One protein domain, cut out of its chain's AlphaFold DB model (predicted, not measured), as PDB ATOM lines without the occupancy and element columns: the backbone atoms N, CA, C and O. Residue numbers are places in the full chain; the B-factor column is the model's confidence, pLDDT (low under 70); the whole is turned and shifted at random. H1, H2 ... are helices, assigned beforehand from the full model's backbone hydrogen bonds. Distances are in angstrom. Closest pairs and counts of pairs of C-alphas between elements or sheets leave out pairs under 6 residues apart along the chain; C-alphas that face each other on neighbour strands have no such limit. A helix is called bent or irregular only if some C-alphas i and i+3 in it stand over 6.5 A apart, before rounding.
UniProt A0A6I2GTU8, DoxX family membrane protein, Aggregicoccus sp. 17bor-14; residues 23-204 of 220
ATOM      1  N   LEU A  23     139.275 133.109 153.581       78.31
ATOM      2  CA  LEU A  23     139.121 132.235 152.413       78.31
ATOM      3  C   LEU A  23     137.726 132.354 151.782       78.31
ATOM      4  O   LEU A  23     137.607 132.349 150.562       78.31
ATOM      5  N   GLN A  24     136.671 132.513 152.585       81.19
ATOM      6  CA  GLN A  24     135.315 132.664 152.050       81.19
ATOM      7  C   GLN A  24     135.112 133.989 151.301       81.19
ATOM      8  O   GLN A  24     134.396 134.008 150.302       81.19
ATOM      9  N   HIS A  25     135.784 135.071 151.708       86.31
ATOM     10  CA  HIS A  25     135.742 136.345 150.974       86.31
ATOM     11  C   HIS A  25     136.409 136.241 149.594       86.31
ATOM     12  O   HIS A  25     135.992 136.917 148.659       86.31
ATOM     13  N   ALA A  26     137.399 135.357 149.438       89.31
ATOM     14  CA  ALA A  26     138.083 135.124 148.166       89.31
ATOM     15  C   ALA A  26     137.292 134.227 147.193       89.31
ATOM     16  O   ALA A  26     137.681 134.084 146.035       89.31
ATOM     17  N   ARG A  27     136.174 133.629 147.625       91.38
ATOM     18  CA  ARG A  27     135.379 132.685 146.823       91.38
ATOM     19  C   ARG A  27     134.970 133.199 145.433       91.38
ATOM     20  O   ARG A  27     135.200 132.464 144.475       91.38
ATOM     21  N   PRO A  28     134.358 134.390 145.260       93.31
ATOM     22  CA  PRO A  28     133.944 134.840 143.931       93.31
ATOM     23  C   PRO A  28     135.133 134.960 142.974       93.31
ATOM     24  O   PRO A  28     135.034 134.509 141.836       93.31
ATOM     25  N   LEU A  29     136.270 135.469 143.459       93.81
ATOM     26  CA  LEU A  29     137.510 135.563 142.687       93.81
ATOM     27  C   LEU A  29     138.055 134.175 142.334       93.81
ATOM     28  O   LEU A  29     138.359 133.920 141.174       93.81
ATOM     29  N   ALA A  30     138.108 133.254 143.301       94.94
ATOM     30  CA  ALA A  30     138.613 131.900 143.085       94.94
ATOM     31  C   ALA A  30     137.792 131.133 142.032       94.94
ATOM     32  O   ALA A  30     138.356 130.485 141.154       94.94
ATOM     33  N   PHE A  31     136.461 131.242 142.074       96.50
ATOM     34  CA  PHE A  31     135.587 130.619 141.075       96.50
ATOM     35  C   PHE A  31     135.570 131.357 139.731       96.50
ATOM     36  O   PHE A  31     135.372 130.713 138.703       96.50
ATOM     37  N   GLY A  32     135.778 132.676 139.721       96.62
ATOM     38  CA  GLY A  32     135.979 133.442 138.491       96.62
ATOM     39  C   GLY A  32     137.245 132.991 137.762       96.62
ATOM     40  O   GLY A  32     137.178 132.610 136.595       96.62
ATOM     41  N   LEU A  33     138.366 132.927 138.484       97.25
ATOM     42  CA  LEU A  33     139.650 132.451 137.968       97.25
ATOM     43  C   LEU A  33     139.575 130.995 137.488       97.25
ATOM     44  O   LEU A  33     140.046 130.686 136.396       97.25
ATOM     45  N   LEU A  34     138.938 130.111 138.268       98.00
ATOM     46  CA  LEU A  34     138.709 128.728 137.849       98.00
ATOM     47  C   LEU A  34     137.922 128.662 136.536       98.00
ATOM     48  O   LEU A  34     138.284 127.883 135.666       98.00
ATOM     49  N   GLY A  35     136.883 129.485 136.369       97.44
ATOM     50  CA  GLY A  35     136.108 129.534 135.128       97.44
ATOM     51  C   GLY A  35     136.953 129.920 133.918       97.44
ATOM     52  O   GLY A  35     136.921 129.227 132.904       97.44
ATOM     53  N   VAL A  36     137.761 130.977 134.046       98.00
ATOM     54  CA  VAL A  36     138.688 131.410 132.987       98.00
ATOM     55  C   VAL A  36     139.645 130.282 132.603       98.00
ATOM     56  O   VAL A  36     139.826 130.006 131.421       98.00
ATOM     57  N   LEU A  37     140.217 129.587 133.589       97.94
ATOM     58  CA  LEU A  37     141.183 128.520 133.333       97.94
ATOM     59  C   LEU A  37     140.543 127.223 132.834       97.94
ATOM     60  O   LEU A  37     141.167 126.532 132.038       97.94
ATOM     61  N   VAL A  38     139.304 126.908 133.224       98.00
ATOM     62  CA  VAL A  38     138.534 125.802 132.630       98.00
ATOM     63  C   VAL A  38     138.322 126.056 131.140       98.00
ATOM     64  O   VAL A  38     138.571 125.166 130.332       98.00
ATOM     65  N   LEU A  39     137.909 127.272 130.769       97.81
ATOM     66  CA  LEU A  39     137.700 127.638 129.366       97.81
ATOM     67  C   LEU A  39     139.018 127.657 128.586       97.81
ATOM     68  O   LEU A  39     139.095 127.063 127.514       97.81
ATOM     69  N   GLY A  40     140.061 128.284 129.135       97.31
ATOM     70  CA  GLY A  40     141.375 128.368 128.497       97.31
ATOM     71  C   GLY A  40     142.025 126.998 128.299       97.31
ATOM     72  O   GLY A  40     142.446 126.669 127.192       97.31
ATOM     73  N   GLN A  41     142.044 126.163 129.343       97.38
ATOM     74  CA  GLN A  41     142.570 124.801 129.246       97.38
ATOM     75  C   GLN A  41     141.703 123.937 128.323       97.38
ATOM     76  O   GLN A  41     142.243 123.162 127.544       97.38
ATOM     77  N   GLY A  42     140.375 124.080 128.364       96.31
ATOM     78  CA  GLY A  42     139.469 123.367 127.464       96.31
ATOM     79  C   GLY A  42     139.716 123.708 125.994       96.31
ATOM     80  O   GLY A  42     139.816 122.804 125.166       96.31
ATOM     81  N   ALA A  43     139.891 124.994 125.679       96.00
ATOM     82  CA  ALA A  43     140.227 125.456 124.336       96.00
ATOM     83  C   ALA A  43     141.595 124.931 123.875       96.00
ATOM     84  O   ALA A  43     141.713 124.456 122.747       96.00
ATOM     85  N   TRP A  44     142.605 124.956 124.751       95.12
ATOM     86  CA  TRP A  44     143.922 124.391 124.456       95.12
ATOM     87  C   TRP A  44     143.842 122.885 124.170       95.12
ATOM     88  O   TRP A  44     144.342 122.433 123.143       95.12
ATOM     89  N   THR A  45     143.141 122.118 125.011       93.81
ATOM     90  CA  THR A  45     142.966 120.667 124.830       93.81
ATOM     91  C   THR A  45     142.207 120.349 123.542       93.81
ATOM     92  O   THR A  45     142.600 119.449 122.804       93.81
ATOM     93  N   ALA A  46     141.148 121.103 123.230       93.56
ATOM     94  CA  ALA A  46     140.415 120.953 121.976       93.56
ATOM     95  C   ALA A  46     141.313 121.251 120.768       93.56
ATOM     96  O   ALA A  46     141.341 120.472 119.821       93.56
ATOM     97  N   HIS A  47     142.096 122.330 120.819       92.62
ATOM     98  CA  HIS A  47     143.058 122.659 119.770       92.62
ATOM     99  C   HIS A  47     144.105 121.548 119.580       92.62
ATOM    100  O   HIS A  47     144.372 121.152 118.446       92.62
ATOM    101  N   ALA A  48     144.653 121.009 120.672       90.88
ATOM    102  CA  ALA A  48     145.632 119.923 120.649       90.88
ATOM    103  C   ALA A  48     145.062 118.637 120.017       90.88
ATOM    104  O   ALA A  48     145.719 118.018 119.179       90.88
ATOM    105  N   LEU A  49     143.816 118.283 120.352       89.75
ATOM    106  CA  LEU A  49     143.101 117.148 119.759       89.75
ATOM    107  C   LEU A  49     142.818 117.357 118.266       89.75
ATOM    108  O   LEU A  49     143.078 116.466 117.461       89.75
ATOM    109  N   LEU A  50     142.326 118.540 117.884       91.75
ATOM    110  CA  LEU A  50     141.990 118.868 116.493       91.75
ATOM    111  C   LEU A  50     143.217 118.895 115.580       91.75
ATOM    112  O   LEU A  50     143.118 118.571 114.401       91.75
ATOM    113  N   ARG A  51     144.380 119.274 116.118       88.31
ATOM    114  CA  ARG A  51     145.639 119.286 115.370       88.31
ATOM    115  C   ARG A  51     146.208 117.890 115.140       88.31
ATOM    116  O   ARG A  51     147.124 117.790 114.342       88.31
ATOM    117  N   GLY A  52     145.711 116.841 115.804       76.25
ATOM    118  CA  GLY A  52     146.080 115.439 115.555       76.25
ATOM    119  C   GLY A  52     147.512 115.033 115.932       76.25
ATOM    120  O   GLY A  52     147.890 113.889 115.718       76.25
ATOM    121  N   HIS A  53     148.317 115.948 116.482       73.12
ATOM    122  CA  HIS A  53     149.733 115.719 116.807       73.12
ATOM    123  C   HIS A  53     149.994 115.564 118.315       73.12
ATOM    124  O   HIS A  53     151.133 115.333 118.714       73.12
ATOM    125  N   ALA A  54     148.968 115.719 119.155       78.00
ATOM    126  CA  ALA A  54     149.122 115.640 120.600       78.00
ATOM    127  C   ALA A  54     149.430 114.203 121.038       78.00
ATOM    128  O   ALA A  54     148.715 113.258 120.682       78.00
ATOM    129  N   ARG A  55     150.487 114.031 121.834       82.38
ATOM    130  CA  ARG A  55     150.832 112.712 122.378       82.38
ATOM    131  C   ARG A  55     149.832 112.340 123.477       82.38
ATOM    132  O   ARG A  55     149.421 113.212 124.242       82.38
ATOM    133  N   PRO A  56     149.479 111.054 123.658       80.56
ATOM    134  CA  PRO A  56     148.585 110.647 124.748       80.56
ATOM    135  C   PRO A  56     149.048 111.117 126.138       80.56
ATOM    136  O   PRO A  56     148.227 111.463 126.986       80.56
ATOM    137  N   SER A  57     150.365 111.191 126.361       77.56
ATOM    138  CA  SER A  57     150.968 111.692 127.602       77.56
ATOM    139  C   SER A  57     150.699 113.177 127.867       77.56
ATOM    140  O   SER A  57     150.560 113.560 129.023       77.56
ATOM    141  N   GLU A  58     150.585 113.995 126.816       83.19
ATOM    142  CA  GLU A  58     150.319 115.444 126.889       83.19
ATOM    143  C   GLU A  58     148.842 115.751 127.173       83.19
ATOM    144  O   GLU A  58     148.485 116.854 127.574       83.19
ATOM    145  N   LEU A  59     147.959 114.774 126.951       89.00
ATOM    146  CA  LEU A  59     146.518 114.928 127.141       89.00
ATOM    147  C   LEU A  59     146.021 114.290 128.436       89.00
ATOM    148  O   LEU A  59     144.944 114.651 128.911       89.00
ATOM    149  N   LEU A  60     146.794 113.377 129.030       90.44
ATOM    150  CA  LEU A  60     146.385 112.630 130.218       90.44
ATOM    151  C   LEU A  60     145.935 113.556 131.358       90.44
ATOM    152  O   LEU A  60     144.831 113.406 131.877       90.44
ATOM    153  N   TYR A  61     146.758 114.540 131.725       91.88
ATOM    154  CA  TYR A  61     146.440 115.466 132.813       91.88
ATOM    155  C   TYR A  61     145.253 116.382 132.481       91.88
ATOM    156  O   TYR A  61     144.302 116.407 133.268       91.88
ATOM    157  N   PRO A  62     145.224 117.086 131.331       93.69
ATOM    158  CA  PRO A  62     144.062 117.874 130.946       93.69
ATOM    159  C   PRO A  62     142.759 117.070 130.960       93.69
ATOM    160  O   PRO A  62     141.772 117.538 131.524       93.69
ATOM    161  N   LEU A  63     142.752 115.852 130.412       93.94
ATOM    162  CA  LEU A  63     141.553 115.013 130.344       93.94
ATOM    163  C   LEU A  63     141.093 114.511 131.719       93.94
ATOM    164  O   LEU A  63     139.891 114.371 131.939       93.94
ATOM    165  N   LEU A  64     142.014 114.286 132.659       94.19
ATOM    166  CA  LEU A  64     141.673 113.903 134.032       94.19
ATOM    167  C   LEU A  64     141.156 115.089 134.859       94.19
ATOM    168  O   LEU A  64     140.179 114.955 135.602       94.19
ATOM    169  N   PHE A  65     141.797 116.253 134.748       96.69
ATOM    170  CA  PHE A  65     141.522 117.393 135.625       96.69
ATOM    171  C   PHE A  65     140.409 118.316 135.118       96.69
ATOM    172  O   PHE A  65     139.693 118.889 135.945       96.69
ATOM    173  N   LEU A  66     140.205 118.442 133.800       96.81
ATOM    174  CA  LEU A  66     139.154 119.296 133.230       96.81
ATOM    175  C   LEU A  66     137.746 118.939 133.726       96.81
ATOM    176  O   LEU A  66     137.059 119.850 134.189       96.81
ATOM    177  N   PRO A  67     137.299 117.667 133.712       97.38
ATOM    178  CA  PRO A  67     135.953 117.326 134.167       97.38
ATOM    179  C   PRO A  67     135.736 117.643 135.650       97.38
ATOM    180  O   PRO A  67     134.695 118.179 136.031       97.38
ATOM    181  N   ALA A  68     136.736 117.367 136.494       96.00
ATOM    182  CA  ALA A  68     136.663 117.652 137.923       96.00
ATOM    183  C   ALA A  68     136.637 119.164 138.204       96.00
ATOM    184  O   ALA A  68     135.853 119.629 139.036       96.00
ATOM    185  N   ALA A  69     137.453 119.939 137.487       97.12
ATOM    186  CA  ALA A  69     137.472 121.396 137.571       97.12
ATOM    187  C   ALA A  69     136.156 122.016 137.076       97.12
ATOM    188  O   ALA A  69     135.603 122.893 137.741       97.12
ATOM    189  N   LEU A  70     135.614 121.515 135.962       97.44
ATOM    190  CA  LEU A  70     134.331 121.932 135.403       97.44
ATOM    191  C   LEU A  70     133.180 121.648 136.377       97.44
ATOM    192  O   LEU A  70     132.376 122.538 136.648       97.44
ATOM    193  N   ALA A  71     133.123 120.446 136.957       95.94
ATOM    194  CA  ALA A  71     132.103 120.075 137.938       95.94
ATOM    195  C   ALA A  71     132.185 120.931 139.214       95.94
ATOM    196  O   ALA A  71     131.165 121.388 139.748       95.94
ATOM    197  N   LEU A  72     133.404 121.197 139.693       95.44
ATOM    198  CA  LEU A  72     133.630 122.097 140.818       95.44
ATOM    199  C   LEU A  72     133.143 123.515 140.488       95.44
ATOM    200  O   LEU A  72     132.399 124.101 141.278       95.44
ATOM    201  N   TRP A  73     133.513 124.041 139.317       96.62
ATOM    202  CA  TRP A  73     133.131 125.372 138.850       96.62
ATOM    203  C   TRP A  73     131.616 125.525 138.682       96.62
ATOM    204  O   TRP A  73     131.027 126.431 139.277       96.62
ATOM    205  N   ALA A  74     130.976 124.601 137.959       95.81
ATOM    206  CA  ALA A  74     129.539 124.601 137.695       95.81
ATOM    207  C   ALA A  74     128.718 124.520 138.991       95.81
ATOM    208  O   ALA A  74     127.738 125.243 139.165       95.81
ATOM    209  N   SER A  75     129.162 123.708 139.955       93.56
ATOM    210  CA  SER A  75     128.512 123.601 141.268       93.56
ATOM    211  C   SER A  75     128.835 124.754 142.223       93.56
ATOM    212  O   SER A  75     128.306 124.797 143.341       93.56
ATOM    213  N   ARG A  76     129.738 125.670 141.837       92.44
ATOM    214  CA  ARG A  76     130.289 126.737 142.690       92.44
ATOM    215  C   ARG A  76     130.811 126.209 144.034       92.44
ATOM    216  O   ARG A  76     130.739 126.912 145.044       92.44
ATOM    217  N   GLY A  77     131.262 124.951 144.085       86.31
ATOM    218  CA  GLY A  77     131.710 124.272 145.309       86.31
ATOM    219  C   GLY A  77     130.629 124.054 146.376       86.31
ATOM    220  O   GLY A  77     130.966 123.815 147.540       86.31
ATOM    221  N   ARG A  78     129.345 124.169 146.009       87.38
ATOM    222  CA  ARG A  78     128.198 123.966 146.911       87.38
ATOM    223  C   ARG A  78     127.816 122.495 147.054       87.38
ATOM    224  O   ARG A  78     127.262 122.119 148.078       87.38
ATOM    225  N   VAL A  79     128.138 121.669 146.057       87.94
ATOM    226  CA  VAL A  79     127.808 120.238 146.037       87.94
ATOM    227  C   VAL A  79     129.030 119.424 146.489       87.94
ATOM    228  O   VAL A  79     130.010 119.347 145.746       87.94
ATOM    229  N   PRO A  80     129.011 118.793 147.682       86.19
ATOM    230  CA  PRO A  80     130.173 118.078 148.218       86.19
ATOM    231  C   PRO A  80     130.686 116.948 147.336       86.19
ATOM    232  O   PRO A  80     131.896 116.793 147.183       86.19
ATOM    233  N   LEU A  81     129.772 116.205 146.714       87.38
ATOM    234  CA  LEU A  81     130.120 115.104 145.820       87.38
ATOM    235  C   LEU A  81     130.897 115.576 144.589       87.38
ATOM    236  O   LEU A  81     131.799 114.876 144.154       87.38
ATOM    237  N   LEU A  82     130.613 116.775 144.073       90.38
ATOM    238  CA  LEU A  82     131.309 117.328 142.905       90.38
ATOM    239  C   LEU A  82     132.652 117.979 143.266       90.38
ATOM    240  O   LEU A  82     133.522 118.115 142.414       90.38
ATOM    241  N   ALA A  83     132.862 118.336 144.538       91.06
ATOM    242  CA  ALA A  83     134.147 118.832 145.032       91.06
ATOM    243  C   ALA A  83     135.134 117.703 145.388       91.06
ATOM    244  O   ALA A  83     136.346 117.927 145.436       91.06
ATOM    245  N   LEU A  84     134.628 116.495 145.660       92.06
ATOM    246  CA  LEU A  84     135.440 115.359 146.086       92.06
ATOM    247  C   LEU A  84     136.444 114.893 145.011       92.06
ATOM    248  O   LEU A  84     137.612 114.746 145.372       92.06
ATOM    249  N   PRO A  85     136.074 114.715 143.726       94.12
ATOM    250  CA  PRO A  85     137.018 114.319 142.683       94.12
ATOM    251  C   PRO A  85     138.194 115.281 142.554       94.12
ATOM    252  O   PRO A  85     139.334 114.834 142.556       94.12
ATOM    253  N   ALA A  86     137.945 116.596 142.547       95.12
ATOM    254  CA  ALA A  86     139.012 117.596 142.488       95.12
ATOM    255  C   ALA A  86     139.980 117.454 143.674       95.12
ATOM    256  O   ALA A  86     141.195 117.476 143.495       95.12
ATOM    257  N   ARG A  87     139.450 117.235 144.887       95.62
ATOM    258  CA  ARG A  87     140.275 117.008 146.082       95.62
ATOM    259  C   ARG A  87     141.132 115.750 145.961       95.62
ATOM    260  O   ARG A  87     142.313 115.791 146.295       95.62
ATOM    261  N   LEU A  88     140.522 114.639 145.548       96.19
ATOM    262  CA  LEU A  88     141.196 113.347 145.459       96.19
ATOM    263  C   LEU A  88     142.229 113.330 144.338       96.19
ATOM    264  O   LEU A  88     143.328 112.861 144.583       96.19
ATOM    265  N   LEU A  89     141.916 113.887 143.166       97.00
ATOM    266  CA  LEU A  89     142.852 113.980 142.046       97.00
ATOM    267  C   LEU A  89     144.087 114.797 142.425       97.00
ATOM    268  O   LEU A  89     145.193 114.294 142.292       97.00
ATOM    269  N   ILE A  90     143.915 116.000 142.986       97.69
ATOM    270  CA  ILE A  90     145.055 116.830 143.417       97.69
ATOM    271  C   ILE A  90     145.880 116.096 144.484       97.69
ATOM    272  O   ILE A  90     147.102 116.013 144.381       97.69
ATOM    273  N   GLY A  91     145.215 115.545 145.506       97.69
ATOM    274  CA  GLY A  91     145.902 114.847 146.590       97.69
ATOM    275  C   GLY A  91     146.645 113.596 146.121       97.69
ATOM    276  O   GLY A  91     147.782 113.365 146.529       97.69
ATOM    277  N   PHE A  92     146.023 112.812 145.240       97.50
ATOM    278  CA  PHE A  92     146.610 111.611 144.662       97.50
ATOM    279  C   PHE A  92     147.790 111.958 143.763       97.50
ATOM    280  O   PHE A  92     148.842 111.359 143.934       97.50
ATOM    281  N   SER A  93     147.672 112.956 142.882       96.31
ATOM    282  CA  SER A  93     148.771 113.379 142.007       96.31
ATOM    283  C   SER A  93     150.013 113.813 142.785       96.31
ATOM    284  O   SER A  93     151.118 113.450 142.399       96.31
ATOM    285  N   PHE A  94     149.857 114.507 143.915       97.94
ATOM    286  CA  PHE A  94     150.994 114.844 144.778       97.94
ATOM    287  C   PHE A  94     151.666 113.603 145.370       97.94
ATOM    288  O   PHE A  94     152.878 113.441 145.251       97.94
ATOM    289  N   VAL A  95     150.893 112.694 145.973       97.88
ATOM    290  CA  VAL A  95     151.453 111.462 146.558       97.88
ATOM    291  C   VAL A  95     152.071 110.567 145.480       97.88
ATOM    292  O   VAL A  95     153.122 109.970 145.699       97.88
ATOM    293  N   TRP A  96     151.454 110.512 144.302       96.06
ATOM    294  CA  TRP A  96     151.923 109.755 143.149       96.06
ATOM    295  C   TRP A  96     153.261 110.276 142.616       96.06
ATOM    296  O   TRP A  96     154.158 109.481 142.336       96.06
ATOM    297  N   ASN A  97     153.429 111.599 142.545       95.38
ATOM    298  CA  ASN A  97     154.692 112.227 142.161       95.38
ATOM    299  C   ASN A  97     155.787 111.986 143.205       95.38
ATOM    300  O   ASN A  97     156.918 111.682 142.842       95.38
ATOM    301  N   VAL A  98     155.459 112.050 144.498       97.69
ATOM    302  CA  VAL A  98     156.414 111.703 145.562       97.69
ATOM    303  C   VAL A  98     156.843 110.237 145.458       97.69
ATOM    304  O   VAL A  98     158.032 109.949 145.546       97.69
ATOM    305  N   ALA A  99     155.909 109.314 145.216       96.81
ATOM    306  CA  ALA A  99     156.229 107.897 145.036       96.81
ATOM    307  C   ALA A  99     157.156 107.652 143.833       96.81
ATOM    308  O   ALA A  99     158.061 106.824 143.917       96.81
ATOM    309  N   ASP A 100     156.956 108.389 142.739       95.56
ATOM    310  CA  ASP A 100     157.810 108.338 141.549       95.56
ATOM    311  C   ASP A 100     159.254 108.767 141.860       95.56
ATOM    312  O   ASP A 100     160.193 108.039 141.554       95.56
ATOM    313  N   ARG A 101     159.427 109.877 142.591       95.38
ATOM    314  CA  ARG A 101     160.745 110.394 143.017       95.38
ATOM    315  C   ARG A 101     161.473 109.483 144.003       95.38
ATOM    316  O   ARG A 101     162.692 109.544 144.111       95.38
ATOM    317  N   LEU A 102     160.735 108.663 144.748       94.62
ATOM    318  CA  LEU A 102     161.293 107.663 145.662       94.62
ATOM    319  C   LEU A 102     161.577 106.319 144.967       94.62
ATOM    320  O   LEU A 102     161.952 105.361 145.637       94.62
ATOM    321  N   GLY A 103     161.364 106.224 143.649       93.44
ATOM    322  CA  GLY A 103     161.580 105.007 142.864       93.44
ATOM    323  C   GLY A 103     160.562 103.895 143.105       93.44
ATOM    324  O   GLY A 103     160.705 102.794 142.580       93.44
ATOM    325  N   LEU A 104     159.476 104.177 143.832       94.38
ATOM    326  CA  LEU A 104     158.419 103.197 144.114       94.38
ATOM    327  C   LEU A 104     157.601 102.832 142.869       94.38
ATOM    328  O   LEU A 104     156.807 101.895 142.902       94.38
ATOM    329  N   ARG A 105     157.764 103.590 141.780       92.56
ATOM    330  CA  ARG A 105     157.042 103.393 140.519       92.56
ATOM    331  C   ARG A 105     157.837 102.654 139.446       92.56
ATOM    332  O   ARG A 105     157.288 102.387 138.380       92.56
ATOM    333  N   GLY A 106     159.078 102.288 139.750       92.00
ATOM    334  CA  GLY A 106     160.014 101.688 138.811       92.00
ATOM    335  C   GLY A 106     161.154 102.643 138.451       92.00
ATOM    336  O   GLY A 106     161.096 103.829 138.779       92.00
ATOM    337  N   PRO A 107     162.203 102.121 137.799       92.81
ATOM    338  CA  PRO A 107     163.391 102.893 137.468       92.81
ATOM    339  C   PRO A 107     163.124 103.943 136.371       92.81
ATOM    340  O   PRO A 107     162.148 103.813 135.615       92.81
ATOM    341  N   PRO A 108     164.006 104.955 136.238       92.44
ATOM    342  CA  PRO A 108     163.948 105.936 135.156       92.44
ATOM    343  C   PRO A 108     163.823 105.274 133.774       92.44
ATOM    344  O   PRO A 108     164.438 104.242 133.505       92.44
ATOM    345  N   GLY A 109     163.008 105.858 132.893       89.38
ATOM    346  CA  GLY A 109     162.757 105.341 131.538       89.38
ATOM    347  C   GLY A 109     161.689 104.241 131.435       89.38
ATOM    348  O   GLY A 109     161.322 103.850 130.328       89.38
ATOM    349  N   THR A 110     161.137 103.769 132.556       90.75
ATOM    350  CA  THR A 110     159.996 102.835 132.554       90.75
ATOM    351  C   THR A 110     158.723 103.527 132.037       90.75
ATOM    352  O   THR A 110     158.465 104.676 132.404       90.75
ATOM    353  N   PRO A 111     157.866 102.857 131.236       87.31
ATOM    354  CA  PRO A 111     156.608 103.435 130.775       87.31
ATOM    355  C   PRO A 111     155.748 103.981 131.918       87.31
ATOM    356  O   PRO A 111     155.424 103.288 132.883       87.31
ATOM    357  N   GLY A 112     155.371 105.252 131.794       83.00
ATOM    358  CA  GLY A 112     154.567 105.972 132.776       83.00
ATOM    359  C   GLY A 112     155.363 106.589 133.924       83.00
ATOM    360  O   GLY A 112     154.810 107.462 134.589       83.00
ATOM    361  N   VAL A 113     156.616 106.194 134.173       89.50
ATOM    362  CA  VAL A 113     157.488 106.798 135.198       89.50
ATOM    363  C   VAL A 113     157.963 108.174 134.734       89.50
ATOM    364  O   VAL A 113     158.375 108.334 133.589       89.50
ATOM    365  N   GLY A 114     157.854 109.170 135.615       88.38
ATOM    366  CA  GLY A 114     158.242 110.550 135.316       88.38
ATOM    367  C   GLY A 114     159.745 110.761 135.480       88.38
ATOM    368  O   GLY A 114     160.438 111.081 134.519       88.38
ATOM    369  N   TRP A 115     160.237 110.544 136.698       94.56
ATOM    370  CA  TRP A 115     161.642 110.659 137.093       94.56
ATOM    371  C   TRP A 115     162.219 109.311 137.517       94.56
ATOM    372  O   TRP A 115     163.326 108.980 137.116       94.56
ATOM    373  N   GLY A 116     161.485 108.527 138.312       93.12
ATOM    374  CA  GLY A 116     161.900 107.188 138.761       93.12
ATOM    375  C   GLY A 116     162.983 107.162 139.841       93.12
ATOM    376  O   GLY A 116     163.181 106.134 140.479       93.12
ATOM    377  N   ASP A 117     163.658 108.281 140.090       96.62
ATOM    378  CA  ASP A 117     164.499 108.492 141.261       96.62
ATOM    379  C   ASP A 117     164.628 109.987 141.594       96.62
ATOM    380  O   ASP A 117     164.171 110.875 140.863       96.62
ATOM    381  N   PHE A 118     165.248 110.269 142.740       97.62
ATOM    382  CA  PHE A 118     165.387 111.631 143.233       97.62
ATOM    383  C   PHE A 118     166.438 112.436 142.458       97.62
ATOM    384  O   PHE A 118     166.314 113.654 142.361       97.62
ATOM    385  N   ALA A 119     167.455 111.789 141.880       97.44
ATOM    386  CA  ALA A 119     168.520 112.475 141.151       97.44
ATOM    387  C   ALA A 119     167.996 113.069 139.834       97.44
ATOM    388  O   ALA A 119     168.204 114.252 139.568       97.44
ATOM    389  N   HIS A 120     167.224 112.296 139.067       97.62
ATOM    390  CA  HIS A 120     166.534 112.773 137.868       97.62
ATOM    391  C   HIS A 120     165.528 113.876 138.198       97.62
ATOM    392  O   HIS A 120     165.389 114.841 137.445       97.62
ATOM    393  N   PHE A 121     164.862 113.785 139.352       97.88
ATOM    394  CA  PHE A 121     163.986 114.856 139.807       97.88
ATOM    395  C   PHE A 121     164.743 116.146 140.150       97.88
ATOM    396  O   PHE A 121     164.256 117.232 139.837       97.88
ATOM    397  N   VAL A 122     165.937 116.067 140.748       98.38
ATOM    398  CA  VAL A 122     166.787 117.247 140.987       98.38
ATOM    399  C   VAL A 122     167.217 117.884 139.662       98.38
ATOM    400  O   VAL A 122     167.125 119.105 139.535       98.38
ATOM    401  N   THR A 123     167.597 117.083 138.662       97.88
ATOM    402  CA  THR A 123     167.908 117.580 137.308       97.88
ATOM    403  C   THR A 123     166.710 118.307 136.699       97.88
ATOM    404  O   THR A 123     166.827 119.468 136.315       97.88
ATOM    405  N   TYR A 124     165.527 117.690 136.720       97.12
ATOM    406  CA  TYR A 124     164.302 118.324 136.230       97.12
ATOM    407  C   TYR A 124     163.921 119.580 137.030       97.12
ATOM    408  O   TYR A 124     163.409 120.556 136.488       97.12
ATOM    409  N   THR A 125     164.206 119.603 138.334       98.06
ATOM    410  CA  THR A 125     163.989 120.794 139.166       98.06
ATOM    411  C   THR A 125     164.867 121.956 138.703       98.06
ATOM    412  O   THR A 125     164.403 123.096 138.722       98.06
ATOM    413  N   ALA A 126     166.100 121.694 138.257       98.12
ATOM    414  CA  ALA A 126     166.951 122.719 137.659       98.12
ATOM    415  C   ALA A 126     166.375 123.231 136.327       98.12
ATOM    416  O   ALA A 126     166.366 124.438 136.109       98.12
ATOM    417  N   GLU A 127     165.823 122.350 135.486       97.94
ATOM    418  CA  GLU A 127     165.165 122.735 134.224       97.94
ATOM    419  C   GLU A 127     163.941 123.629 134.461       97.94
ATOM    420  O   GLU A 127     163.804 124.685 133.849       97.94
ATOM    421  N   VAL A 128     163.068 123.252 135.399       97.75
ATOM    422  CA  VAL A 128     161.878 124.046 135.755       97.75
ATOM    423  C   VAL A 128     162.253 125.398 136.363       97.75
ATOM    424  O   VAL A 128     161.474 126.345 136.271       97.75
ATOM    425  N   ASN A 129     163.442 125.520 136.954       98.19
ATOM    426  CA  ASN A 129     163.947 126.749 137.561       98.19
ATOM    427  C   ASN A 129     165.167 127.301 136.805       98.19
ATOM    428  O   ASN A 129     166.071 127.847 137.433       98.19
ATOM    429  N   ALA A 130     165.196 127.195 135.471       97.50
ATOM    430  CA  ALA A 130     166.330 127.615 134.639       97.50
ATOM    431  C   ALA A 130     166.672 129.116 134.755       97.50
ATOM    432  O   ALA A 130     167.777 129.535 134.422       97.50
ATOM    433  N   PHE A 131     165.742 129.931 135.264       96.31
ATOM    434  CA  PHE A 131     165.959 131.345 135.587       96.31
ATOM    435  C   PHE A 131     166.732 131.583 136.903       96.31
ATOM    436  O   PHE A 131     167.038 132.731 137.226       96.31
ATOM    437  N   ALA A 132     167.018 130.540 137.689       96.12
ATOM    438  CA  ALA A 132     167.684 130.612 138.989       96.12
ATOM    439  C   ALA A 132     169.019 129.834 138.994       96.12
ATOM    440  O   ALA A 132     169.260 129.001 138.120       96.12
ATOM    441  N   PRO A 133     169.908 130.062 139.986       97.31
ATOM    442  CA  PRO A 133     171.158 129.316 140.089       97.31
ATOM    443  C   PRO A 133     170.923 127.797 140.217       97.31
ATOM    444  O   PRO A 133     170.192 127.380 141.124       97.31
ATOM    445  N   PRO A 134     171.596 126.943 139.416       94.69
ATOM    446  CA  PRO A 134     171.419 125.486 139.470       94.69
ATOM    447  C   PRO A 134     171.694 124.874 140.850       94.69
ATOM    448  O   PRO A 134     171.094 123.867 141.225       94.69
ATOM    449  N   SER A 135     172.544 125.517 141.657       97.06
ATOM    450  CA  SER A 135     172.840 125.120 143.038       97.06
ATOM    451  C   SER A 135     171.616 125.107 143.961       97.06
ATOM    452  O   SER A 135     171.671 124.513 145.034       97.06
ATOM    453  N   TRP A 136     170.512 125.763 143.585       97.94
ATOM    454  CA  TRP A 136     169.272 125.757 144.367       97.94
ATOM    455  C   TRP A 136     168.421 124.507 144.125       97.94
ATOM    456  O   TRP A 136     167.589 124.172 144.972       97.94
ATOM    457  N   ALA A 137     168.629 123.796 143.011       98.06
ATOM    458  CA  ALA A 137     167.772 122.688 142.599       98.06
ATOM    459  C   ALA A 137     167.626 121.577 143.659       98.06
ATOM    460  O   ALA A 137     166.488 121.190 143.924       98.06
ATOM    461  N   PRO A 138     168.688 121.116 144.358       98.31
ATOM    462  CA  PRO A 138     168.533 120.101 145.404       98.31
ATOM    463  C   PRO A 138     167.634 120.562 146.558       98.31
ATOM    464  O   PRO A 138     166.778 119.810 147.026       98.31
ATOM    465  N   ALA A 139     167.783 121.816 146.998       98.38
ATOM    466  CA  ALA A 139     166.980 122.370 148.084       98.38
ATOM    467  C   ALA A 139     165.508 122.523 147.671       98.38
ATOM    468  O   ALA A 139     164.609 122.121 148.413       98.38
ATOM    469  N   LEU A 140     165.259 123.047 146.467       98.12
ATOM    470  CA  LEU A 140     163.910 123.177 145.913       98.12
ATOM    471  C   LEU A 140     163.238 121.810 145.732       98.12
ATOM    472  O   LEU A 140     162.068 121.666 146.082       98.12
ATOM    473  N   ALA A 141     163.980 120.796 145.279       98.19
ATOM    474  CA  ALA A 141     163.474 119.437 145.111       98.19
ATOM    475  C   ALA A 141     163.023 118.819 146.449       98.19
ATOM    476  O   ALA A 141     161.937 118.233 146.542       98.19
ATOM    477  N   VAL A 142     163.816 118.986 147.516       98.50
ATOM    478  CA  VAL A 142     163.447 118.519 148.864       98.50
ATOM    479  C   VAL A 142     162.207 119.254 149.371       98.50
ATOM    480  O   VAL A 142     161.251 118.613 149.809       98.50
ATOM    481  N   LEU A 143     162.193 120.588 149.280       98.25
ATOM    482  CA  LEU A 143     161.065 121.404 149.737       98.25
ATOM    483  C   LEU A 143     159.771 121.049 149.001       98.25
ATOM    484  O   LEU A 143     158.739 120.863 149.647       98.25
ATOM    485  N   ALA A 144     159.830 120.900 147.675       97.88
ATOM    486  CA  ALA A 144     158.689 120.500 146.862       97.88
ATOM    487  C   ALA A 144     158.178 119.110 147.265       97.88
ATOM    488  O   ALA A 144     156.985 118.940 147.492       97.88
ATOM    489  N   THR A 145     159.071 118.136 147.447       98.31
ATOM    490  CA  THR A 145     158.696 116.760 147.820       98.31
ATOM    491  C   THR A 145     158.042 116.696 149.201       98.31
ATOM    492  O   THR A 145     157.001 116.056 149.361       98.31
ATOM    493  N   LEU A 146     158.592 117.401 150.193       98.31
ATOM    494  CA  LEU A 146     157.992 117.471 151.528       98.31
ATOM    495  C   LEU A 146     156.631 118.179 151.501       98.31
ATOM    496  O   LEU A 146     155.678 117.706 152.126       98.31
ATOM    497  N   ALA A 147     156.527 119.292 150.768       98.25
ATOM    498  CA  ALA A 147     155.285 120.043 150.638       98.25
ATOM    499  C   ALA A 147     154.197 119.219 149.936       98.25
ATOM    500  O   ALA A 147     153.093 119.102 150.466       98.25
ATOM    501  N   GLU A 148     154.500 118.604 148.792       98.25
ATOM    502  CA  GLU A 148     153.568 117.742 148.061       98.25
ATOM    503  C   GLU A 148     153.135 116.543 148.902       98.25
ATOM    504  O   GLU A 148     151.937 116.290 149.020       98.25
ATOM    505  N   GLY A 149     154.073 115.846 149.549       98.12
ATOM    506  CA  GLY A 149     153.759 114.696 150.394       98.12
ATOM    507  C   GLY A 149     152.818 115.070 151.540       98.12
ATOM    508  O   GLY A 149     151.772 114.441 151.727       98.12
ATOM    509  N   ALA A 150     153.131 116.149 152.264       98.25
ATOM    510  CA  ALA A 150     152.295 116.623 153.362       98.25
ATOM    511  C   ALA A 150     150.911 117.089 152.875       98.25
ATOM    512  O   ALA A 150     149.887 116.663 153.414       98.25
ATOM    513  N   LEU A 151     150.854 117.946 151.851       98.25
ATOM    514  CA  LEU A 151     149.596 118.487 151.327       98.25
ATOM    515  C   LEU A 151     148.731 117.394 150.691       98.25
ATOM    516  O   LEU A 151     147.521 117.369 150.921       98.25
ATOM    517  N   GLY A 152     149.345 116.469 149.954       97.75
ATOM    518  CA  GLY A 152     148.682 115.340 149.312       97.75
ATOM    519  C   GLY A 152     148.011 114.426 150.332       97.75
ATOM    520  O   GLY A 152     146.800 114.204 150.262       97.75
ATOM    521  N   VAL A 153     148.751 113.995 151.358       97.38
ATOM    522  CA  VAL A 153     148.200 113.176 152.451       97.38
ATOM    523  C   VAL A 153     147.078 113.912 153.191       97.38
ATOM    524  O   VAL A 153     146.018 113.334 153.437       97.38
ATOM    525  N   LEU A 154     147.251 115.202 153.504       95.62
ATOM    526  CA  LEU A 154     146.209 115.995 154.167       95.62
ATOM    527  C   LEU A 154     144.924 116.105 153.325       95.62
ATOM    528  O   LEU A 154     143.822 116.016 153.879       95.62
ATOM    529  N   LEU A 155     145.045 116.273 152.004       95.94
ATOM    530  CA  LEU A 155     143.911 116.328 151.075       95.94
ATOM    531  C   LEU A 155     143.185 114.983 150.974       95.94
ATOM    532  O   LEU A 155     141.952 114.957 151.050       95.94
ATOM    533  N   LEU A 156     143.930 113.880 150.864       95.44
ATOM    534  CA  LEU A 156     143.372 112.528 150.777       95.44
ATOM    535  C   LEU A 156     142.642 112.131 152.065       95.44
ATOM    536  O   LEU A 156     141.497 111.681 152.019       95.44
ATOM    537  N   LEU A 157     143.255 112.385 153.226       93.12
ATOM    538  CA  LEU A 157     142.655 112.094 154.531       93.12
ATOM    539  C   LEU A 157     141.549 113.089 154.923       93.12
ATOM    540  O   LEU A 157     140.812 112.864 155.886       93.12
ATOM    541  N   GLY A 158     141.423 114.214 154.211       90.75
ATOM    542  CA  GLY A 158     140.476 115.276 154.545       90.75
ATOM    543  C   GLY A 158     140.806 115.981 155.868       90.75
ATOM    544  O   GLY A 158     139.904 116.473 156.558       90.75
ATOM    545  N   VAL A 159     142.086 116.034 156.246       90.56
ATOM    546  CA  VAL A 159     142.569 116.711 157.457       90.56
ATOM    547  C   VAL A 159     142.887 118.163 157.116       90.56
ATOM    548  O   VAL A 159     143.738 118.450 156.287       90.56
ATOM    549  N   ARG A 160     142.187 119.106 157.764       90.31
ATOM    550  CA  ARG A 160     142.293 120.558 157.487       90.31
ATOM    551  C   ARG A 160     142.282 120.881 155.975       90.31
ATOM    552  O   ARG A 160     143.110 121.664 155.509       90.31
ATOM    553  N   PRO A 161     141.313 120.350 155.206       91.31
ATOM    554  CA  PRO A 161     141.427 120.277 153.755       91.31
ATOM    555  C   PRO A 161     141.439 121.657 153.089       91.31
ATOM    556  O   PRO A 161     142.030 121.809 152.032       91.31
ATOM    557  N   ARG A 162     140.857 122.690 153.716       92.69
ATOM    558  CA  ARG A 162     140.916 124.071 153.204       92.69
ATOM    559  C   ARG A 162     142.328 124.648 153.209       92.69
ATOM    560  O   ARG A 162     142.710 125.310 152.256       92.69
ATOM    561  N   LEU A 163     143.094 124.390 154.270       93.31
ATOM    562  CA  LEU A 163     144.483 124.844 154.358       93.31
ATOM    563  C   LEU A 163     145.368 124.033 153.415       93.31
ATOM    564  O   LEU A 163     146.204 124.611 152.735       93.31
ATOM    565  N   ALA A 164     145.136 122.721 153.333       95.94
ATOM    566  CA  ALA A 164     145.857 121.864 152.401       95.94
ATOM    567  C   ALA A 164     145.586 122.260 150.937       95.94
ATOM    568  O   ALA A 164     146.519 122.380 150.156       95.94
ATOM    569  N   ALA A 165     144.334 122.560 150.578       97.00
ATOM    570  CA  ALA A 165     143.976 123.028 149.239       97.00
ATOM    571  C   ALA A 165     144.564 124.413 148.929       97.00
ATOM    572  O   ALA A 165     145.067 124.623 147.832       97.00
ATOM    573  N   ALA A 166     144.572 125.339 149.896       96.62
ATOM    574  CA  ALA A 166     145.222 126.639 149.722       96.62
ATOM    575  C   ALA A 166     146.743 126.499 149.531       96.62
ATOM    576  O   ALA A 166     147.309 127.132 148.644       96.62
ATOM    577  N   GLY A 167     147.399 125.637 150.315       97.69
ATOM    578  CA  GLY A 167     148.819 125.324 150.147       97.69
ATOM    579  C   GLY A 167     149.114 124.673 148.794       97.69
ATOM    580  O   GLY A 167     150.050 125.083 148.118       97.69
ATOM    581  N   ALA A 168     148.276 123.726 148.362       98.38
ATOM    582  CA  ALA A 168     148.393 123.087 147.053       98.38
ATOM    583  C   ALA A 168     148.233 124.097 145.910       98.38
ATOM    584  O   ALA A 168     148.997 124.051 144.954       98.38
ATOM    585  N   ALA A 169     147.291 125.039 146.031       98.44
ATOM    586  CA  ALA A 169     147.097 126.106 145.055       98.44
ATOM    587  C   ALA A 169     148.352 126.972 144.902       98.44
ATOM    588  O   ALA A 169     148.780 127.228 143.783       98.44
ATOM    589  N   LEU A 170     148.961 127.386 146.019       98.31
ATOM    590  CA  LEU A 170     150.192 128.180 146.006       98.31
ATOM    591  C   LEU A 170     151.373 127.396 145.431       98.31
ATOM    592  O   LEU A 170     152.123 127.937 144.624       98.31
ATOM    593  N   LEU A 171     151.513 126.125 145.813       98.50
ATOM    594  CA  LEU A 171     152.584 125.263 145.326       98.50
ATOM    595  C   LEU A 171     152.480 125.031 143.811       98.50
ATOM    596  O   LEU A 171     153.456 125.220 143.094       98.50
ATOM    597  N   LEU A 172     151.284 124.690 143.319       98.56
ATOM    598  CA  LEU A 172     151.017 124.505 141.890       98.56
ATOM    599  C   LEU A 172     151.167 125.807 141.103       98.56
ATOM    600  O   LEU A 172     151.679 125.783 139.989       98.56
ATOM    601  N   LEU A 173     150.751 126.942 141.672       98.44
ATOM    602  CA  LEU A 173     150.933 128.248 141.046       98.44
ATOM    603  C   LEU A 173     152.420 128.580 140.894       98.44
ATOM    604  O   LEU A 173     152.836 129.000 139.815       98.44
ATOM    605  N   ALA A 174     153.219 128.361 141.942       98.25
ATOM    606  CA  ALA A 174     154.664 128.556 141.891       98.25
ATOM    607  C   ALA A 174     155.314 127.636 140.847       98.25
ATOM    608  O   ALA A 174     156.096 128.110 140.027       98.25
ATOM    609  N   PHE A 175     154.928 126.357 140.817       98.00
ATOM    610  CA  PHE A 175     155.423 125.386 139.840       98.00
ATOM    611  C   PHE A 175     155.065 125.774 138.394       98.00
ATOM    612  O   PHE A 175     155.950 125.859 137.549       98.00
ATOM    613  N   ALA A 176     153.798 126.099 138.114       97.94
ATOM    614  CA  ALA A 176     153.352 126.536 136.788       97.94
ATOM    615  C   ALA A 176     154.061 127.817 136.326       97.94
ATOM    616  O   ALA A 176     154.437 127.938 135.161       97.94
ATOM    617  N   THR A 177     154.258 128.768 137.243       98.31
ATOM    618  CA  THR A 177     154.973 130.016 136.950       98.31
ATOM    619  C   THR A 177     156.431 129.729 136.623       98.31
ATOM    620  O   THR A 177     156.933 130.233 135.623       98.31
ATOM    621  N   ALA A 178     157.093 128.878 137.411       98.12
ATOM    622  CA  ALA A 178     158.472 128.479 137.161       98.12
ATOM    623  C   ALA A 178     158.624 127.797 135.791       98.12
ATOM    624  O   ALA A 178     159.497 128.181 135.019       98.12
ATOM    625  N   MET A 179     157.708 126.885 135.436       98.00
ATOM    626  CA  MET A 179     157.670 126.267 134.105       98.00
ATOM    627  C   MET A 179     157.600 127.316 132.990       98.00
ATOM    628  O   MET A 179     158.427 127.289 132.085       98.00
ATOM    629  N   VAL A 180     156.657 128.262 133.070       97.81
ATOM    630  CA  VAL A 180     156.491 129.305 132.042       97.81
ATOM    631  C   VAL A 180     157.732 130.189 131.930       97.81
ATOM    632  O   VAL A 180     158.174 130.469 130.818       97.81
ATOM    633  N   LEU A 181     158.317 130.605 133.059       97.94
ATOM    634  CA  LEU A 181     159.538 131.420 133.069       97.94
ATOM    635  C   LEU A 181     160.745 130.680 132.482       97.94
ATOM    636  O   LEU A 181     161.617 131.313 131.894       97.94
ATOM    637  N   SER A 182     160.770 129.355 132.600       97.44
ATOM    638  CA  SER A 182     161.807 128.490 132.027       97.44
ATOM    639  C   SER A 182     161.484 128.010 130.604       97.44
ATOM    640  O   SER A 182     162.198 127.170 130.066       97.44
ATOM    641  N   GLY A 183     160.416 128.521 129.976       96.44
ATOM    642  CA  GLY A 183     160.034 128.168 128.604       96.44
ATOM    643  C   GLY A 183     159.375 126.792 128.447       96.44
ATOM    644  O   GLY A 183     159.275 126.286 127.331       96.44
ATOM    645  N   LEU A 184     158.914 126.182 129.541       94.81
ATOM    646  CA  LEU A 184     158.236 124.886 129.553       94.81
ATOM    647  C   LEU A 184     156.710 125.037 129.449       94.81
ATOM    648  O   LEU A 184     156.101 125.986 129.953       94.81
ATOM    649  N   SER A 185     156.066 124.045 128.837       92.62
ATOM    650  CA  SER A 185     154.614 124.008 128.657       92.62
ATOM    651  C   SER A 185     153.901 123.537 129.926       92.62
ATOM    652  O   SER A 185     153.856 122.352 130.241       92.62
ATOM    653  N   GLN A 186     153.282 124.462 130.664       94.31
ATOM    654  CA  GLN A 186     152.403 124.089 131.785       94.31
ATOM    655  C   GLN A 186     151.057 123.501 131.315       94.31
ATOM    656  O   GLN A 186     150.397 122.779 132.064       94.31
ATOM    657  N   ALA A 187     150.629 123.830 130.089       93.00
ATOM    658  CA  ALA A 187     149.300 123.498 129.574       93.00
ATOM    659  C   ALA A 187     149.135 121.994 129.305       93.00
ATOM    660  O   ALA A 187     148.059 121.455 129.557       93.00
ATOM    661  N   GLU A 188     150.210 121.310 128.906       92.38
ATOM    662  CA  GLU A 188     150.264 119.843 128.745       92.38
ATOM    663  C   GLU A 188     150.018 119.096 130.058       92.38
ATOM    664  O   GLU A 188     149.479 117.995 130.078       92.38
ATOM    665  N   TYR A 189     150.347 119.722 131.185       91.00
ATOM    666  CA  TYR A 189     150.113 119.160 132.512       91.00
ATOM    667  C   TYR A 189     148.907 119.794 133.212       91.00
ATOM    668  O   TYR A 189     148.603 119.428 134.342       91.00
ATOM    669  N   ALA A 190     148.205 120.733 132.563       95.69
ATOM    670  CA  ALA A 190     147.084 121.495 133.117       95.69
ATOM    671  C   ALA A 190     147.387 122.171 134.476       95.69
ATOM    672  O   ALA A 190     146.505 122.289 135.334       95.69
ATOM    673  N   VAL A 191     148.626 122.624 134.710       97.12
ATOM    674  CA  VAL A 191     149.079 123.036 136.055       97.12
ATOM    675  C   VAL A 191     148.357 124.279 136.572       97.12
ATOM    676  O   VAL A 191     147.903 124.275 137.719       97.12
ATOM    677  N   TYR A 192     148.163 125.319 135.751       98.12
ATOM    678  CA  TYR A 192     147.386 126.485 136.190       98.12
ATOM    679  C   TYR A 192     145.924 126.124 136.481       98.12
ATOM    680  O   TYR A 192     145.360 126.620 137.460       98.12
ATOM    681  N   LEU A 193     145.319 125.223 135.696       98.38
ATOM    682  CA  LEU A 193     143.970 124.725 135.973       98.38
ATOM    683  C   LEU A 193     143.920 124.008 137.328       98.38
ATOM    684  O   LEU A 193     143.019 124.272 138.125       98.38
ATOM    685  N   MET A 194     144.896 123.140 137.616       98.12
ATOM    686  CA  MET A 194     145.006 122.467 138.913       98.12
ATOM    687  C   MET A 194     145.180 123.473 140.058       98.12
ATOM    688  O   MET A 194     144.507 123.344 141.083       98.12
ATOM    689  N   ALA A 195     146.014 124.504 139.878       98.44
ATOM    690  CA  ALA A 195     146.233 125.558 140.870       98.44
ATOM    691  C   ALA A 195     144.936 126.323 141.186       98.44
ATOM    692  O   ALA A 195     144.567 126.484 142.353       98.44
ATOM    693  N   ALA A 196     144.194 126.743 140.158       98.19
ATOM    694  CA  ALA A 196     142.914 127.421 140.340       98.19
ATOM    695  C   ALA A 196     141.832 126.494 140.902       98.19
ATOM    696  O   ALA A 196     141.037 126.918 141.743       98.19
ATOM    697  N   GLY A 197     141.834 125.220 140.504       97.75
ATOM    698  CA  GLY A 197     140.969 124.188 141.069       97.75
ATOM    699  C   GLY A 197     141.204 124.027 142.569       97.75
ATOM    700  O   GLY A 197     140.252 124.080 143.346       97.75
ATOM    701  N   ALA A 198     142.466 123.928 142.992       97.75
ATOM    702  CA  ALA A 198     142.861 123.883 144.398       97.75
ATOM    703  C   ALA A 198     142.449 125.162 145.155       97.75
ATOM    704  O   ALA A 198     141.902 125.086 146.259       97.75
ATOM    705  N   GLY A 199     142.634 126.337 144.543       97.31
ATOM    706  CA  GLY A 199     142.240 127.626 145.116       97.31
ATOM    707  C   GLY A 199     140.728 127.735 145.331       97.31
ATOM    708  O   GLY A 199     140.274 128.070 146.426       97.31
ATOM    709  N   ALA A 200     139.928 127.372 144.327       96.75
ATOM    710  CA  ALA A 200     138.471 127.320 144.440       96.75
ATOM    711  C   ALA A 200     138.024 126.285 145.481       96.75
ATOM    712  O   ALA A 200     137.170 126.576 146.325       96.75
ATOM    713  N   LEU A 201     138.652 125.107 145.484       95.38
ATOM    714  CA  LEU A 201     138.388 124.034 146.434       95.38
ATOM    715  C   LEU A 201     138.615 124.494 147.883       95.38
ATOM    716  O   LEU A 201     137.793 124.189 148.749       95.38
ATOM    717  N   ALA A 202     139.647 125.302 148.152       95.31
ATOM    718  CA  ALA A 202     139.917 125.872 149.476       95.31
ATOM    719  C   ALA A 202     138.759 126.732 150.026       95.31
ATOM    720  O   ALA A 202     138.586 126.838 151.247       95.31
ATOM    721  N   THR A 203     137.936 127.295 149.137       93.56
ATOM    722  CA  THR A 203     136.751 128.108 149.466       93.56
ATOM    723  C   THR A 203     135.435 127.321 149.408       93.56
ATOM    724  O   THR A 203     134.388 127.823 149.814       93.56
ATOM    725  N   ALA A 204     135.468 126.070 148.941       89.62
ATOM    726  CA  ALA A 204     134.277 125.249 148.786       89.62
ATOM    727  C   ALA A 204     133.706 124.785 150.141       89.62
ATOM    728  O   ALA A 204     134.418 124.520 151.125       89.62
TER     729      ALA A 204
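Overview. This is residues 23 to 204 of the 220 residues of the protein "DoxX family membrane protein" of Aggregicoccus sp. 17bor-14 (UniProt A0A6I2GTU8). A rounded bundle of six helices, H1, H2, H3, H5, H6 and H7, has the short last helix H7 in its middle among H1, H2, H3 and H6, while H5 packs on H3 and H6. H4 crosses the beginning of H5 at one end of the body. The bundle is up and down, each of its helices running against the one before it in the chain, and its packing is part aligned, part crossed. The printed part has 182 residues with seven named helices, H1 to H7 in chain order, and no named strand; the class is all helix. It is compact, with a radius of gyration of the C-alphas of 16.0 A and spans of 42 by 41 by 30 A.

Along the chain. H1, residues 27 to 50, begins at C-alpha 27 (135.379, 132.685, 146.823) and is 34.0 A long. H5, residues 134 to 157, also has 24 residues and is 35.1 A long; it is irregular, with C-alphas 135 and 138 7.0 A apart. H2, residues 56 to 74, is 26.9 A long and irregular too, with C-alphas 58 and 61 7.1 A apart. H3, residues 80 to 101, is 31.9 A long; it is neither bent nor irregular, but only just: C-alphas 82 and 85 are 6.5 A apart. H6, residues 161 to 181, is 29.7 A long. H4 is residues 118 to 128, and H7, residues 191 to 203, ends at C-alpha 203 (136.751, 128.108, 149.466).

Arrangement. H1 touches H7, the hub, at a shallow tilt of 28 degrees, opposite ways; the closest C-alphas are those of Ala 30 and Ala 200, 4.8 A apart. H1 and H2 form a hairpin at 34.8 degrees, only just short of steep, closest at the C-alphas of Phe 31 and Trp 73, 6.2 A. H6 and H7, also a hairpin, touch with 34 pairs of C-alphas within 8 A, closest at Arg 162 and Ala 202, 4.3 A. H3 touches H5 at a steep tilt of 39 degrees, opposite ways, through residues 145 to 156 of H5 alone; the closest C-alphas, of Gly 91 and Gly 152, are 3.9 A apart. H4 and H5 touch about perpendicular, at 74 degrees, closest at the C-alphas of Ala 126 and Ala 137, 5.0 A. H1 and H5 are apart. Every O i to N i+4 pair is within hydrogen-bond range in H1, H4 and H6; the counts are 11 of 15 in H2, 16 of 18 in H3, 18 of 20 in H5 and 8 of 9 in H7.

Size, cuts and confidence. The two C-alphas farthest apart, of His 25 and Gly 109, are 45.5 A apart. The printed part has no cut. The link from H3 to H4, residues 102 to 117, is long. The mean pLDDT of the printed part is 94.4, and no printed residue is under 70.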